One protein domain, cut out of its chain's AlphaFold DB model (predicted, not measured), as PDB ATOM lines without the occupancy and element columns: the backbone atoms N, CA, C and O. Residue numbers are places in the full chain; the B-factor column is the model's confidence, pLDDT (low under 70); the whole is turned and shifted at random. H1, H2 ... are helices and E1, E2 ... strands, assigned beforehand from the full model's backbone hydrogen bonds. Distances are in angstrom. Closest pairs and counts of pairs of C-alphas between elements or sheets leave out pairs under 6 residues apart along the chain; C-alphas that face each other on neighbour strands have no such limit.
ATOM      1  N   SER A 186     127.891 113.229 119.391       55.72
ATOM      2  CA  SER A 186     126.779 114.169 119.208       55.72
ATOM      3  C   SER A 186     125.534 113.470 118.659       55.72
ATOM      4  O   SER A 186     124.475 113.545 119.274       55.72
ATOM      5  N   ASP A 187     125.677 112.673 117.596       53.59
ATOM      6  CA  ASP A 187     124.557 111.952 116.967       53.59
ATOM      7  C   ASP A 187     123.863 110.966 117.924       53.59
ATOM      8  O   ASP A 187     122.642 110.790 117.900       53.59
ATOM      9  N   HIS A 188     124.637 110.308 118.793       53.59
ATOM     10  CA  HIS A 188     124.097 109.342 119.752       53.59
ATOM     11  C   HIS A 188     123.506 110.004 120.994       53.59
ATOM     12  O   HIS A 188     122.507 109.505 121.522       53.59
ATOM     13  N   ILE A 189     124.094 111.113 121.454       54.59
ATOM     14  CA  ILE A 189     123.537 111.916 122.541       54.59
ATOM     15  C   ILE A 189     122.213 112.526 122.095       54.59
ATOM     16  O   ILE A 189     121.257 112.392 122.846       54.59
ATOM     17  N   ALA A 190     122.110 113.090 120.889       54.81
ATOM     18  CA  ALA A 190     120.839 113.594 120.366       54.81
ATOM     19  C   ALA A 190     119.774 112.501 120.360       54.81
ATOM     20  O   ALA A 190     118.773 112.604 121.059       54.81
ATOM     21  N   TYR A 191     120.019 111.386 119.666       55.78
ATOM     22  CA  TYR A 191     118.994 110.354 119.534       55.78
ATOM     23  C   TYR A 191     118.605 109.724 120.886       55.78
ATOM     24  O   TYR A 191     117.423 109.528 121.182       55.78
ATOM     25  N   GLY A 192     119.593 109.423 121.737       57.41
ATOM     26  CA  GLY A 192     119.376 108.827 123.056       57.41
ATOM     27  C   GLY A 192     118.721 109.786 124.054       57.41
ATOM     28  O   GLY A 192     117.784 109.390 124.756       57.41
ATOM     29  N   ALA A 193     119.175 111.041 124.100       57.34
ATOM     30  CA  ALA A 193     118.612 112.072 124.964       57.34
ATOM     31  C   ALA A 193     117.206 112.450 124.508       57.34
ATOM     32  O   ALA A 193     116.318 112.469 125.348       57.34
ATOM     33  N   THR A 194     116.949 112.638 123.214       59.12
ATOM     34  CA  THR A 194     115.610 112.951 122.690       59.12
ATOM     35  C   THR A 194     114.623 111.812 122.965       59.12
ATOM     36  O   THR A 194     113.490 112.058 123.384       59.12
ATOM     37  N   ALA A 195     115.045 110.544 122.852       63.66
ATOM     38  CA  ALA A 195     114.193 109.402 123.194       63.66
ATOM     39  C   ALA A 195     113.853 109.327 124.697       63.66
ATOM     40  O   ALA A 195     112.702 109.060 125.057       63.66
ATOM     41  N   LEU A 196     114.828 109.557 125.585       67.44
ATOM     42  CA  LEU A 196     114.619 109.542 127.038       67.44
ATOM     43  C   LEU A 196     113.878 110.789 127.533       67.44
ATOM     44  O   LEU A 196     112.908 110.666 128.281       67.44
ATOM     45  N   LEU A 197     114.273 111.974 127.076       68.31
ATOM     46  CA  LEU A 197     113.634 113.252 127.374       68.31
ATOM     47  C   LEU A 197     112.190 113.257 126.877       68.31
ATOM     48  O   LEU A 197     111.284 113.586 127.633       68.31
ATOM     49  N   GLY A 198     111.943 112.776 125.658       67.19
ATOM     50  CA  GLY A 198     110.593 112.611 125.131       67.19
ATOM     51  C   GLY A 198     109.738 111.638 125.949       67.19
ATOM     52  O   GLY A 198     108.516 111.763 125.954       67.19
ATOM     53  N   ARG A 199     110.329 110.661 126.656       67.12
ATOM     54  CA  ARG A 199     109.598 109.813 127.620       67.12
ATOM     55  C   ARG A 199     109.337 110.543 128.930       67.12
ATOM     56  O   ARG A 199     108.216 110.465 129.416       67.12
ATOM     57  N   LEU A 200     110.329 111.245 129.476       73.06
ATOM     58  CA  LEU A 200     110.170 112.041 130.696       73.06
ATOM     59  C   LEU A 200     109.060 113.073 130.515       73.06
ATOM     60  O   LEU A 200     108.127 113.104 131.303       73.06
ATOM     61  N   LEU A 201     109.103 113.823 129.417       71.50
ATOM     62  CA  LEU A 201     108.088 114.804 129.056       71.50
ATOM     63  C   LEU A 201     106.737 114.166 128.730       71.50
ATOM     64  O   LEU A 201     105.710 114.759 128.992       71.50
ATOM     65  N   ARG A 202     106.662 112.942 128.206       68.50
ATOM     66  CA  ARG A 202     105.352 112.269 128.086       68.50
ATOM     67  C   ARG A 202     104.802 111.789 129.430       68.50
ATOM     68  O   ARG A 202     103.589 111.702 129.586       68.50
ATOM     69  N   ALA A 203     105.681 111.477 130.377       69.88
ATOM     70  CA  ALA A 203     105.323 111.041 131.720       69.88
ATOM     71  C   ALA A 203     105.018 112.206 132.676       69.88
ATOM     72  O   ALA A 203     104.481 111.969 133.758       69.88
ATOM     73  N   THR A 204     105.338 113.452 132.310       75.50
ATOM     74  CA  THR A 204     104.949 114.615 133.110       75.50
ATOM     75  C   THR A 204     103.435 114.793 133.091       75.50
ATOM     76  O   THR A 204     102.741 114.559 132.098       75.50
ATOM     77  N   GLN A 205     102.899 115.231 134.226       74.75
ATOM     78  CA  GLN A 205     101.497 115.589 134.328       74.75
ATOM     79  C   GLN A 205     101.307 117.013 133.801       74.75
ATOM     80  O   GLN A 205     101.547 117.979 134.512       74.75
ATOM     81  N   TRP A 206     100.868 117.128 132.549       73.12
ATOM     82  CA  TRP A 206     100.730 118.414 131.856       73.12
ATOM     83  C   TRP A 206      99.570 119.299 132.331       73.12
ATOM     84  O   TRP A 206      99.486 120.445 131.916       73.12
ATOM     85  N   GLY A 207      98.663 118.795 133.177       78.56
ATOM     86  CA  GLY A 207      97.592 119.601 133.783       78.56
ATOM     87  C   GLY A 207      96.868 120.531 132.792       78.56
ATOM     88  O   GLY A 207      96.492 120.099 131.702       78.56
ATOM     89  N   GLY A 208      96.707 121.803 133.176       77.69
ATOM     90  CA  GLY A 208      96.115 122.862 132.341       77.69
ATOM     91  C   GLY A 208      97.035 123.416 131.242       77.69
ATOM     92  O   GLY A 208      96.582 124.192 130.398       77.69
ATOM     93  N   ASP A 209      98.306 123.003 131.193       80.12
ATOM     94  CA  ASP A 209      99.224 123.416 130.124       80.12
ATOM     95  C   ASP A 209      98.790 122.823 128.778       80.12
ATOM     96  O   ASP A 209      98.986 123.448 127.742       80.12
ATOM     97  N   ARG A 210      98.125 121.655 128.777       80.69
ATOM     98  CA  ARG A 210      97.528 121.072 127.560       80.69
ATOM     99  C   ARG A 210      96.478 121.977 126.930       80.69
ATOM    100  O   ARG A 210      96.512 122.177 125.719       80.69
ATOM    101  N   ASP A 211      95.574 122.518 127.741       82.19
ATOM    102  CA  ASP A 211      94.519 123.410 127.255       82.19
ATOM    103  C   ASP A 211      95.129 124.720 126.739       82.19
ATOM    104  O   ASP A 211      94.790 125.185 125.656       82.19
ATOM    105  N   THR A 212      96.137 125.239 127.444       84.88
ATOM    106  CA  THR A 212      96.873 126.443 127.028       84.88
ATOM    107  C   THR A 212      97.608 126.240 125.695       84.88
ATOM    108  O   THR A 212      97.544 127.087 124.804       84.88
ATOM    109  N   VAL A 213      98.296 125.105 125.525       83.00
ATOM    110  CA  VAL A 213      98.983 124.739 124.275       83.00
ATOM    111  C   VAL A 213      97.988 124.602 123.126       83.00
ATOM    112  O   VAL A 213      98.263 125.068 122.015       83.00
ATOM    113  N   LYS A 214      96.824 124.005 123.384       82.44
ATOM    114  CA  LYS A 214      95.751 123.896 122.399       82.44
ATOM    115  C   LYS A 214      95.256 125.273 121.957       82.44
ATOM    116  O   LYS A 214      95.241 125.532 120.757       82.44
ATOM    117  N   ASP A 215      94.959 126.170 122.893       85.44
ATOM    118  CA  ASP A 215      94.482 127.522 122.582       85.44
ATOM    119  C   ASP A 215      95.508 128.326 121.766       85.44
ATOM    120  O   ASP A 215      95.154 129.006 120.799       85.44
ATOM    121  N   LEU A 216      96.799 128.227 122.103       85.25
ATOM    122  CA  LEU A 216      97.875 128.858 121.329       85.25
ATOM    123  C   LEU A 216      97.985 128.268 119.917       85.25
ATOM    124  O   LEU A 216      98.193 128.999 118.948       85.25
ATOM    125  N   THR A 217      97.801 126.957 119.779       81.94
ATOM    126  CA  THR A 217      97.821 126.279 118.476       81.94
ATOM    127  C   THR A 217      96.634 126.692 117.601       81.94
ATOM    128  O   THR A 217      96.789 126.901 116.392       81.94
ATOM    129  N   ASP A 218      95.460 126.889 118.200       82.50
ATOM    130  CA  ASP A 218      94.268 127.393 117.514       82.50
ATOM    131  C   ASP A 218      94.459 128.852 117.058       82.50
ATOM    132  O   ASP A 218      94.051 129.222 115.949       82.50
ATOM    133  N   GLN A 219      95.159 129.674 117.848       85.00
ATOM    134  CA  GLN A 219      95.554 131.031 117.451       85.00
ATOM    135  C   GLN A 219      96.551 131.029 116.283       85.00
ATOM    136  O   GLN A 219      96.358 131.780 115.323       85.00
ATOM    137  N   ILE A 220      97.571 130.161 116.311       82.44
ATOM    138  CA  ILE A 220      98.517 129.983 115.194       82.44
ATOM    139  C   ILE A 220      97.758 129.582 113.924       82.44
ATOM    140  O   ILE A 220      97.952 130.179 112.864       82.44
ATOM    141  N   THR A 221      96.845 128.614 114.035       79.38
ATOM    142  CA  THR A 221      96.029 128.141 112.909       79.38
ATOM    143  C   THR A 221      95.148 129.255 112.351       79.38
ATOM    144  O   THR A 221      95.085 129.431 111.136       79.38
ATOM    145  N   SER A 222      94.516 130.051 113.216       82.31
ATOM    146  CA  SER A 222      93.675 131.183 112.811       82.31
ATOM    147  C   SER A 222      94.481 132.278 112.106       82.31
ATOM    148  O   SER A 222      94.042 132.813 111.089       82.31
ATOM    149  N   CYS A 223      95.687 132.574 112.596       84.31
ATOM    150  CA  CYS A 223      96.596 133.531 111.970       84.31
ATOM    151  C   CYS A 223      97.016 133.076 110.563       84.31
ATOM    152  O   CYS A 223      96.914 133.844 109.605       84.31
ATOM    153  N   LEU A 224      97.422 131.810 110.417       80.38
ATOM    154  CA  LEU A 224      97.814 131.234 109.127       80.38
ATOM    155  C   LEU A 224      96.635 131.142 108.153       80.38
ATOM    156  O   LEU A 224      96.798 131.447 106.973       80.38
ATOM    157  N   ALA A 225      95.443 130.782 108.632       76.56
ATOM    158  CA  ALA A 225      94.223 130.782 107.827       76.56
ATOM    159  C   ALA A 225      93.850 132.191 107.338       76.56
ATOM    160  O   ALA A 225      93.335 132.334 106.233       76.56
ATOM    161  N   GLY A 226      94.171 133.236 108.107       78.69
ATOM    162  CA  GLY A 226      94.003 134.632 107.701       78.69
ATOM    163  C   GLY A 226      94.883 135.061 106.519       78.69
ATOM    164  O   GLY A 226      94.647 136.117 105.932       78.69
ATOM    165  N   ASN A 227      95.880 134.263 106.123       87.38
ATOM    166  CA  ASN A 227      96.686 134.545 104.943       87.38
ATOM    167  C   ASN A 227      95.879 134.295 103.652       87.38
ATOM    168  O   ASN A 227      95.346 133.205 103.423       87.38
ATOM    169  N   ALA A 228      95.830 135.299 102.772       86.62
ATOM    170  CA  ALA A 228      95.046 135.250 101.537       86.62
ATOM    171  C   ALA A 228      95.434 134.076 100.617       86.62
ATOM    172  O   ALA A 228      94.559 133.428 100.042       86.62
ATOM    173  N   SER A 229      96.727 133.758 100.518       86.62
ATOM    174  CA  SER A 229      97.224 132.651  99.691       86.62
ATOM    175  C   SER A 229      96.816 131.294 100.260       86.62
ATOM    176  O   SER A 229      96.417 130.400  99.516       86.62
ATOM    177  N   VAL A 230      96.866 131.150 101.586       83.50
ATOM    178  CA  VAL A 230      96.433 129.938 102.293       83.50
ATOM    179  C   VAL A 230      94.934 129.704 102.105       83.50
ATOM    180  O   VAL A 230      94.514 128.592 101.781       83.50
ATOM    181  N   THR A 231      94.130 130.760 102.240       83.44
ATOM    182  CA  THR A 231      92.683 130.696 101.999       83.44
ATOM    183  C   THR A 231      92.372 130.313 100.551       83.44
ATOM    184  O   THR A 231      91.564 129.412 100.317       83.44
ATOM    185  N   ALA A 232      93.033 130.944  99.577       86.75
ATOM    186  CA  ALA A 232      92.844 130.634  98.160       86.75
ATOM    187  C   ALA A 232      93.189 129.169  97.841       86.75
ATOM    188  O   ALA A 232      92.457 128.491  97.116       86.75
ATOM    189  N   LEU A 233      94.266 128.648  98.438       86.31
ATOM    190  CA  LEU A 233      94.670 127.252  98.291       86.31
ATOM    191  C   LEU A 233      93.635 126.296  98.899       86.31
ATOM    192  O   LEU A 233      93.246 125.325  98.248       86.31
ATOM    193  N   GLY A 234      93.128 126.592 100.100       85.75
ATOM    194  CA  GLY A 234      92.074 125.802 100.744       85.75
ATOM    195  C   GLY A 234      90.773 125.754  99.932       85.75
ATOM    196  O   GLY A 234      90.153 124.697  99.813       85.75
ATOM    197  N   GLN A 235      90.383 126.871  99.310       87.19
ATOM    198  CA  GLN A 235      89.216 126.930  98.425       87.19
ATOM    199  C   GLN A 235      89.410 126.098  97.152       87.19
ATOM    200  O   GLN A 235      88.520 125.333  96.778       87.19
ATOM    201  N   SER A 236      90.583 126.198  96.519       87.94
ATOM    202  CA  SER A 236      90.930 125.411  95.329       87.94
ATOM    203  C   SER A 236      90.932 123.903  95.611       87.94
ATOM    204  O   SER A 236      90.378 123.113  94.838       87.94
ATOM    205  N   LEU A 237      91.480 123.501  96.764       88.56
ATOM    206  CA  LEU A 237      91.473 122.116  97.233       88.56
ATOM    207  C   LEU A 237      90.042 121.592  97.400       88.56
ATOM    208  O   LEU A 237      89.716 120.515  96.906       88.56
ATOM    209  N   ASN A 238      89.173 122.366  98.054       87.44
ATOM    210  CA  ASN A 238      87.782 121.980  98.290       87.44
ATOM    211  C   ASN A 238      86.985 121.873  96.979       87.44
ATOM    212  O   ASN A 238      86.251 120.906  96.779       87.44
ATOM    213  N   ALA A 239      87.175 122.813  96.047       88.12
ATOM    214  CA  ALA A 239      86.536 122.767  94.731       88.12
ATOM    215  C   ALA A 239      86.940 121.510  93.944       88.12
ATOM    216  O   ALA A 239      86.084 120.809  93.401       88.12
ATOM    217  N   SER A 240      88.234 121.188  93.945       88.25
ATOM    218  CA  SER A 240      88.763 119.995  93.279       88.25
ATOM    219  C   SER A 240      88.268 118.706  93.943       88.25
ATOM    220  O   SER A 240      87.841 117.778  93.256       88.25
ATOM    221  N   TRP A 241      88.256 118.656  95.280       90.94
ATOM    222  CA  TRP A 241      87.787 117.492  96.030       90.94
ATOM    223  C   TRP A 241      86.298 117.225  95.829       90.94
ATOM    224  O   TRP A 241      85.926 116.087  95.573       90.94
ATOM    225  N   LYS A 242      85.444 118.258  95.840       86.75
ATOM    226  CA  LYS A 242      84.010 118.116  95.528       86.75
ATOM    227  C   LYS A 242      83.754 117.630  94.101       86.75
ATOM    228  O   LYS A 242      82.746 116.972  93.854       86.75
ATOM    229  N   GLY A 243      84.662 117.926  93.168       85.25
ATOM    230  CA  GLY A 243      84.613 117.387  91.809       85.25
ATOM    231  C   GLY A 243      84.838 115.871  91.753       85.25
ATOM    232  O   GLY A 243      84.170 115.184  90.979       85.25
ATOM    233  N   LEU A 244      85.740 115.340  92.588       86.75
ATOM    234  CA  LEU A 244      86.075 113.909  92.634       86.75
ATOM    235  C   LEU A 244      85.225 113.098  93.621       86.75
ATOM    236  O   LEU A 244      84.922 111.933  93.362       86.75
ATOM    237  N   HIS A 245      84.855 113.679  94.758       84.12
ATOM    238  CA  HIS A 245      84.279 112.969  95.890       84.12
ATOM    239  C   HIS A 245      82.786 113.285  96.053       84.12
ATOM    240  O   HIS A 245      82.403 114.395  96.415       84.12
ATOM    241  N   LYS A 246      81.933 112.276  95.826       82.25
ATOM    242  CA  LYS A 246      80.459 112.386  95.903       82.25
ATOM    243  C   LYS A 246      79.836 111.725  97.140       82.25
ATOM    244  O   LYS A 246      78.616 111.729  97.283       82.25
ATOM    245  N   GLY A 247      80.648 111.113  98.000       80.38
ATOM    246  CA  GLY A 247      80.181 110.460  99.224       80.38
ATOM    247  C   GLY A 247      79.850 111.458 100.338       80.38
ATOM    248  O   GLY A 247      80.365 112.574 100.356       80.38
ATOM    249  N   ALA A 248      79.019 111.034 101.293       78.38
ATOM    250  CA  ALA A 248      78.631 111.851 102.447       78.38
ATOM    251  C   ALA A 248      79.735 111.970 103.520       78.38
ATOM    252  O   ALA A 248      79.778 112.949 104.260       78.38
ATOM    253  N   PHE A 249      80.642 110.993 103.603       76.44
ATOM    254  CA  PHE A 249      81.775 111.007 104.533       76.44
ATOM    255  C   PHE A 249      82.992 111.673 103.885       76.44
ATOM    256  O   PHE A 249      83.238 111.439 102.713       76.44
ATOM    257  N   PHE A 250      83.760 112.483 104.622       76.94
ATOM    258  CA  PHE A 250      84.934 113.215 104.097       76.94
ATOM    259  C   PHE A 250      84.629 114.201 102.950       76.94
ATOM    260  O   PHE A 250      85.487 114.491 102.119       76.94
ATOM    261  N   ALA A 251      83.407 114.738 102.901       77.94
ATOM    262  CA  ALA A 251      82.959 115.637 101.836       77.94
ATOM    263  C   ALA A 251      83.632 117.026 101.852       77.94
ATOM    264  O   ALA A 251      83.621 117.727 100.840       77.94
ATOM    265  N   GLU A 252      84.213 117.431 102.983       78.44
ATOM    266  CA  GLU A 252      84.768 118.771 103.176       78.44
ATOM    267  C   GLU A 252      86.219 118.709 103.673       78.44
ATOM    268  O   GLU A 252      86.454 118.527 104.871       78.44
ATOM    269  N   PRO A 253      87.212 118.868 102.782       77.50
ATOM    270  CA  PRO A 253      88.600 118.956 103.192       77.50
ATOM    271  C   PRO A 253      88.857 120.317 103.846       77.50
ATOM    272  O   PRO A 253      88.449 121.364 103.334       77.50
ATOM    273  N   LYS A 254      89.568 120.307 104.975       73.44
ATOM    274  CA  LYS A 254      90.041 121.510 105.664       73.44
ATOM    275  C   LYS A 254      91.555 121.468 105.769       73.44
ATOM    276  O   LYS A 254      92.129 120.432 106.091       73.44
ATOM    277  N   LEU A 255      92.186 122.605 105.502       69.56
ATOM    278  CA  LEU A 255      93.617 122.772 105.701       69.56
ATOM    279  C   LEU A 255      93.858 123.118 107.176       69.56
ATOM    280  O   LEU A 255      93.455 124.184 107.638       69.56
ATOM    281  N   THR A 256      94.472 122.202 107.916       66.31
ATOM    282  CA  THR A 256      94.842 122.374 109.328       66.31
ATOM    283  C   THR A 256      96.357 122.331 109.449       66.31
ATOM    284  O   THR A 256      96.980 121.402 108.939       66.31
ATOM    285  N   PHE A 257      96.951 123.327 110.105       63.59
ATOM    286  CA  PHE A 257      98.407 123.495 110.121       63.59
ATOM    287  C   PHE A 257      99.100 122.772 111.273       63.59
ATOM    288  O   PHE A 257     100.273 122.435 111.145       63.59
ATOM    289  N   VAL A 258      98.391 122.490 112.367       61.50
ATOM    290  CA  VAL A 258      98.926 121.768 113.524       61.50
ATOM    291  C   VAL A 258      97.767 121.032 114.206       61.50
ATOM    292  O   VAL A 258      96.693 121.601 114.385       61.50
ATOM    293  N   ASN A 259      97.958 119.763 114.575       59.97
ATOM    294  CA  ASN A 259      97.061 119.100 115.526       59.97
ATOM    295  C   ASN A 259      97.369 119.679 116.909       59.97
ATOM    296  O   ASN A 259      98.536 119.680 117.287       59.97
ATOM    297  N   SER A 260      96.367 120.130 117.666       59.16
ATOM    298  CA  SER A 260      96.507 120.764 118.995       59.16
ATOM    299  C   SER A 260      97.003 119.836 120.113       59.16
ATOM    300  O   SER A 260      96.746 120.046 121.296       59.16
ATOM    301  N   ASP A 261      97.725 118.790 119.734       67.56
ATOM    302  CA  ASP A 261      98.279 117.811 120.631       67.56
ATOM    303  C   ASP A 261      99.698 118.208 121.024       67.56
ATOM    304  O   ASP A 261     100.599 118.346 120.189       67.56
ATOM    305  N   ILE A 262      99.901 118.329 122.330       72.88
ATOM    306  CA  ILE A 262     101.209 118.527 122.939       72.88
ATOM    307  C   ILE A 262     102.207 117.448 122.496       72.88
ATOM    308  O   ILE A 262     103.399 117.723 122.381       72.88
ATOM    309  N   GLU A 263     101.733 116.244 122.149       68.12
ATOM    310  CA  GLU A 263     102.571 115.187 121.587       68.12
ATOM    311  C   GLU A 263     103.272 115.589 120.285       68.12
ATOM    312  O   GLU A 263     104.399 115.156 120.058       68.12
ATOM    313  N   MET A 264     102.648 116.405 119.430       68.69
ATOM    314  CA  MET A 264     103.280 116.856 118.185       68.69
ATOM    315  C   MET A 264     104.397 117.859 118.456       68.69
ATOM    316  O   MET A 264     105.458 117.756 117.847       68.69
ATOM    317  N   LEU A 265     104.215 118.769 119.415       72.62
ATOM    318  CA  LEU A 265     105.284 119.687 119.826       72.62
ATOM    319  C   LEU A 265     106.471 118.922 120.420       72.62
ATOM    320  O   LEU A 265     107.617 119.184 120.064       72.62
ATOM    321  N   LEU A 266     106.198 117.910 121.247       69.94
ATOM    322  CA  LEU A 266     107.234 117.048 121.819       69.94
ATOM    323  C   LEU A 266     108.001 116.237 120.762       69.94
ATOM    324  O   LEU A 266     109.157 115.894 120.999       69.94
ATOM    325  N   ARG A 267     107.399 115.937 119.601       64.31
ATOM    326  CA  ARG A 267     108.086 115.271 118.475       64.31
ATOM    327  C   ARG A 267     109.076 116.174 117.743       64.31
ATOM    328  O   ARG A 267     109.947 115.650 117.059       64.31
ATOM    329  N   HIS A 268     108.931 117.492 117.857       67.94
ATOM    330  CA  HIS A 268     109.786 118.480 117.192       67.94
ATOM    331  C   HIS A 268     110.815 119.121 118.128       67.94
ATOM    332  O   HIS A 268     111.512 120.052 117.734       67.94
ATOM    333  N   MET A 269     110.901 118.645 119.366       65.62
ATOM    334  CA  MET A 269     111.857 119.145 120.337       65.62
ATOM    335  C   MET A 269     113.257 118.605 120.032       65.62
ATOM    336  O   MET A 269     113.454 117.392 119.997       65.62
ATOM    337  N   SER A 270     114.211 119.520 119.890       62.06
ATOM    338  CA  SER A 270     115.642 119.238 119.809       62.06
ATOM    339  C   SER A 270     116.352 119.696 121.082       62.06
ATOM    340  O   SER A 270     115.826 120.504 121.854       62.06
ATOM    341  N   VAL A 271     117.552 119.170 121.322       64.06
ATOM    342  CA  VAL A 271     118.396 119.586 122.448       64.06
ATOM    343  C   VAL A 271     119.567 120.393 121.898       64.06
ATOM    344  O   VAL A 271     120.355 119.889 121.101       64.06
ATOM    345  N   SER A 272     119.701 121.647 122.329       63.19
ATOM    346  CA  SER A 272     120.874 122.467 122.026       63.19
ATOM    347  C   SER A 272     121.828 122.543 123.218       63.19
ATOM    348  O   SER A 272     121.414 122.538 124.379       63.19
ATOM    349  N   PHE A 273     123.129 122.594 122.934       62.44
ATOM    350  CA  PHE A 273     124.171 122.787 123.942       62.44
ATOM    351  C   PHE A 273     124.881 124.123 123.711       62.44
ATOM    352  O   PHE A 273     125.280 124.448 122.589       62.44
ATOM    353  N   THR A 274     125.050 124.892 124.788       64.50
ATOM    354  CA  THR A 274     125.730 126.193 124.792       64.50
ATOM    355  C   THR A 274     126.740 126.272 125.946       64.50
ATOM    356  O   THR A 274     126.468 125.743 127.027       64.50
ATOM    357  N   PRO A 275     127.911 126.920 125.758       61.31
ATOM    358  CA  PRO A 275     128.404 127.569 124.537       61.31
ATOM    359  C   PRO A 275     129.159 126.602 123.601       61.31
ATOM    360  O   PRO A 275     129.810 125.662 124.057       61.31
ATOM    361  N   GLY A 276     129.127 126.854 122.290       57.41
ATOM    362  CA  GLY A 276     129.981 126.167 121.318       57.41
ATOM    363  C   GLY A 276     131.380 126.791 121.235       57.41
ATOM    364  O   GLY A 276     131.582 127.963 121.556       57.41
ATOM    365  N   HIS A 277     132.376 126.024 120.778       49.59
ATOM    366  CA  HIS A 277     133.662 126.602 120.367       49.59
ATOM    367  C   HIS A 277     133.460 127.385 119.059       49.59
ATOM    368  O   HIS A 277     133.535 126.817 117.976       49.59
ATOM    369  N   GLY A 278     133.185 128.687 119.166       58.91
ATOM    370  CA  GLY A 278     133.051 129.601 118.024       58.91
ATOM    371  C   GLY A 278     131.622 129.847 117.523       58.91
ATOM    372  O   GLY A 278     131.432 130.778 116.746       58.91
ATOM    373  N   GLU A 279     130.623 129.101 118.004       54.69
ATOM    374  CA  GLU A 279     129.197 129.347 117.737       54.69
ATOM    375  C   GLU A 279     128.395 129.462 119.041       54.69
ATOM    376  O   GLU A 279     128.675 128.778 120.028       54.69
ATOM    377  N   ASN A 280     127.384 130.337 119.042       52.91
ATOM    378  CA  ASN A 280     126.565 130.620 120.223       52.91
ATOM    379  C   ASN A 280     125.586 129.483 120.572       52.91
ATOM    380  O   ASN A 280     125.111 129.459 121.704       52.91
ATOM    381  N   GLU A 281     125.313 128.544 119.655       46.06
ATOM    382  CA  GLU A 281     124.387 127.430 119.886       46.06
ATOM    383  C   GLU A 281     124.621 126.252 118.934       46.06
ATOM    384  O   GLU A 281     124.560 126.417 117.720       46.06
ATOM    385  N   VAL A 282     124.871 125.054 119.481       54.44
ATOM    386  CA  VAL A 282     124.938 123.810 118.697       54.44
ATOM    387  C   VAL A 282     123.638 123.042 118.915       54.44
ATOM    388  O   VAL A 282     123.414 122.495 119.995       54.44
ATOM    389  N   VAL A 283     122.771 123.021 117.901       51.06
ATOM    390  CA  VAL A 283     121.523 122.240 117.903       51.06
ATOM    391  C   VAL A 283     121.848 120.798 117.532       51.06
ATOM    392  O   VAL A 283     122.338 120.534 116.435       51.06
ATOM    393  N   VAL A 284     121.559 119.860 118.430       52.69
ATOM    394  CA  VAL A 284     121.691 118.425 118.172       52.69
ATOM    395  C   VAL A 284     120.262 117.883 118.050       52.69
ATOM    396  O   VAL A 284     119.506 117.902 119.019       52.69
ATOM    397  N   VAL A 285     119.879 117.551 116.811       46.09
ATOM    398  CA  VAL A 285     118.500 117.279 116.340       46.09
ATOM    399  C   VAL A 285     117.674 116.412 117.290       46.09
ATOM    400  O   VAL A 285     118.141 115.319 117.681       46.09
TER     401      VAL A 285
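This is residues 186 to 285 of the 285 residues of the protein "Chromosome segregation ATPase" of Pseudomonas syringae pv. actinidiae (UniProt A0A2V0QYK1). Three long helices, H1, H2 and H3, make an open zigzag, with a corner between H2 and H3; the chain then folds back through residues 245 to 261, which hold no named element, to the short H4 between H1 and H2. The small hairpin E1 E2 packs on residues 186 to 197 of H1, at the end of the zigzag away from H3. The printed part has 100 residues, mostly helix, in the order H1 H2 H3 H4 E1 E2, the two strands antiparallel. It is elongated, spanning 56 by 35 by 24 A, and only just extended, close to loose, with a radius of gyration of the C-alphas of 19.5 A.

H1, residues 186 to 203, and H2, residues 209 to 225, are apart. H3, residues 228 to 244, is close to H2 but not clearly touching it, about perpendicular at 87 degrees; their closest C-alphas, of Ala 225 and Thr 231, are 6.0 A apart. H4, residues 262 to 267, touches residues 198 to 202 of H1 at a shallow tilt of 13 degrees, opposite ways; the closest C-alphas, of Gly 198 and Leu 266, are 6.5 A apart. H4 only just touches H2, with 3 pairs of C-alphas within 8 A, the closest those of Arg 210 and Ile 262 at 6.4 A. E1, residues 271 to 273, and E2, residues 282 to 284, form a hairpin, with N 284 and O 271 within hydrogen-bond range at 2.9 A. The closest C-alphas of H1 and E2, of Ala 190 and Val 284, are 5.4 A apart. Every O i to N i+4 pair is within hydrogen-bond range in H1, H2, H3 and H4.

H1 begins at C-alpha 186 (126.779, 114.169, 119.208) and is 25.0 A long; H2 is 24.0 A and H3 24.8 A. E2 ends at C-alpha 284 (121.691, 118.425, 118.172).

The C-alphas farthest apart, of Lys 246 and His 277, are 60.3 A apart. Residues 243 to 249 and 275 to 280 stand free. The printed part has no cut, and the link from H3 to H4 is long. Mean pLDDT of the printed part is 72.2, with 45 residues under 70, among them 186 to 199 and 266 to 285.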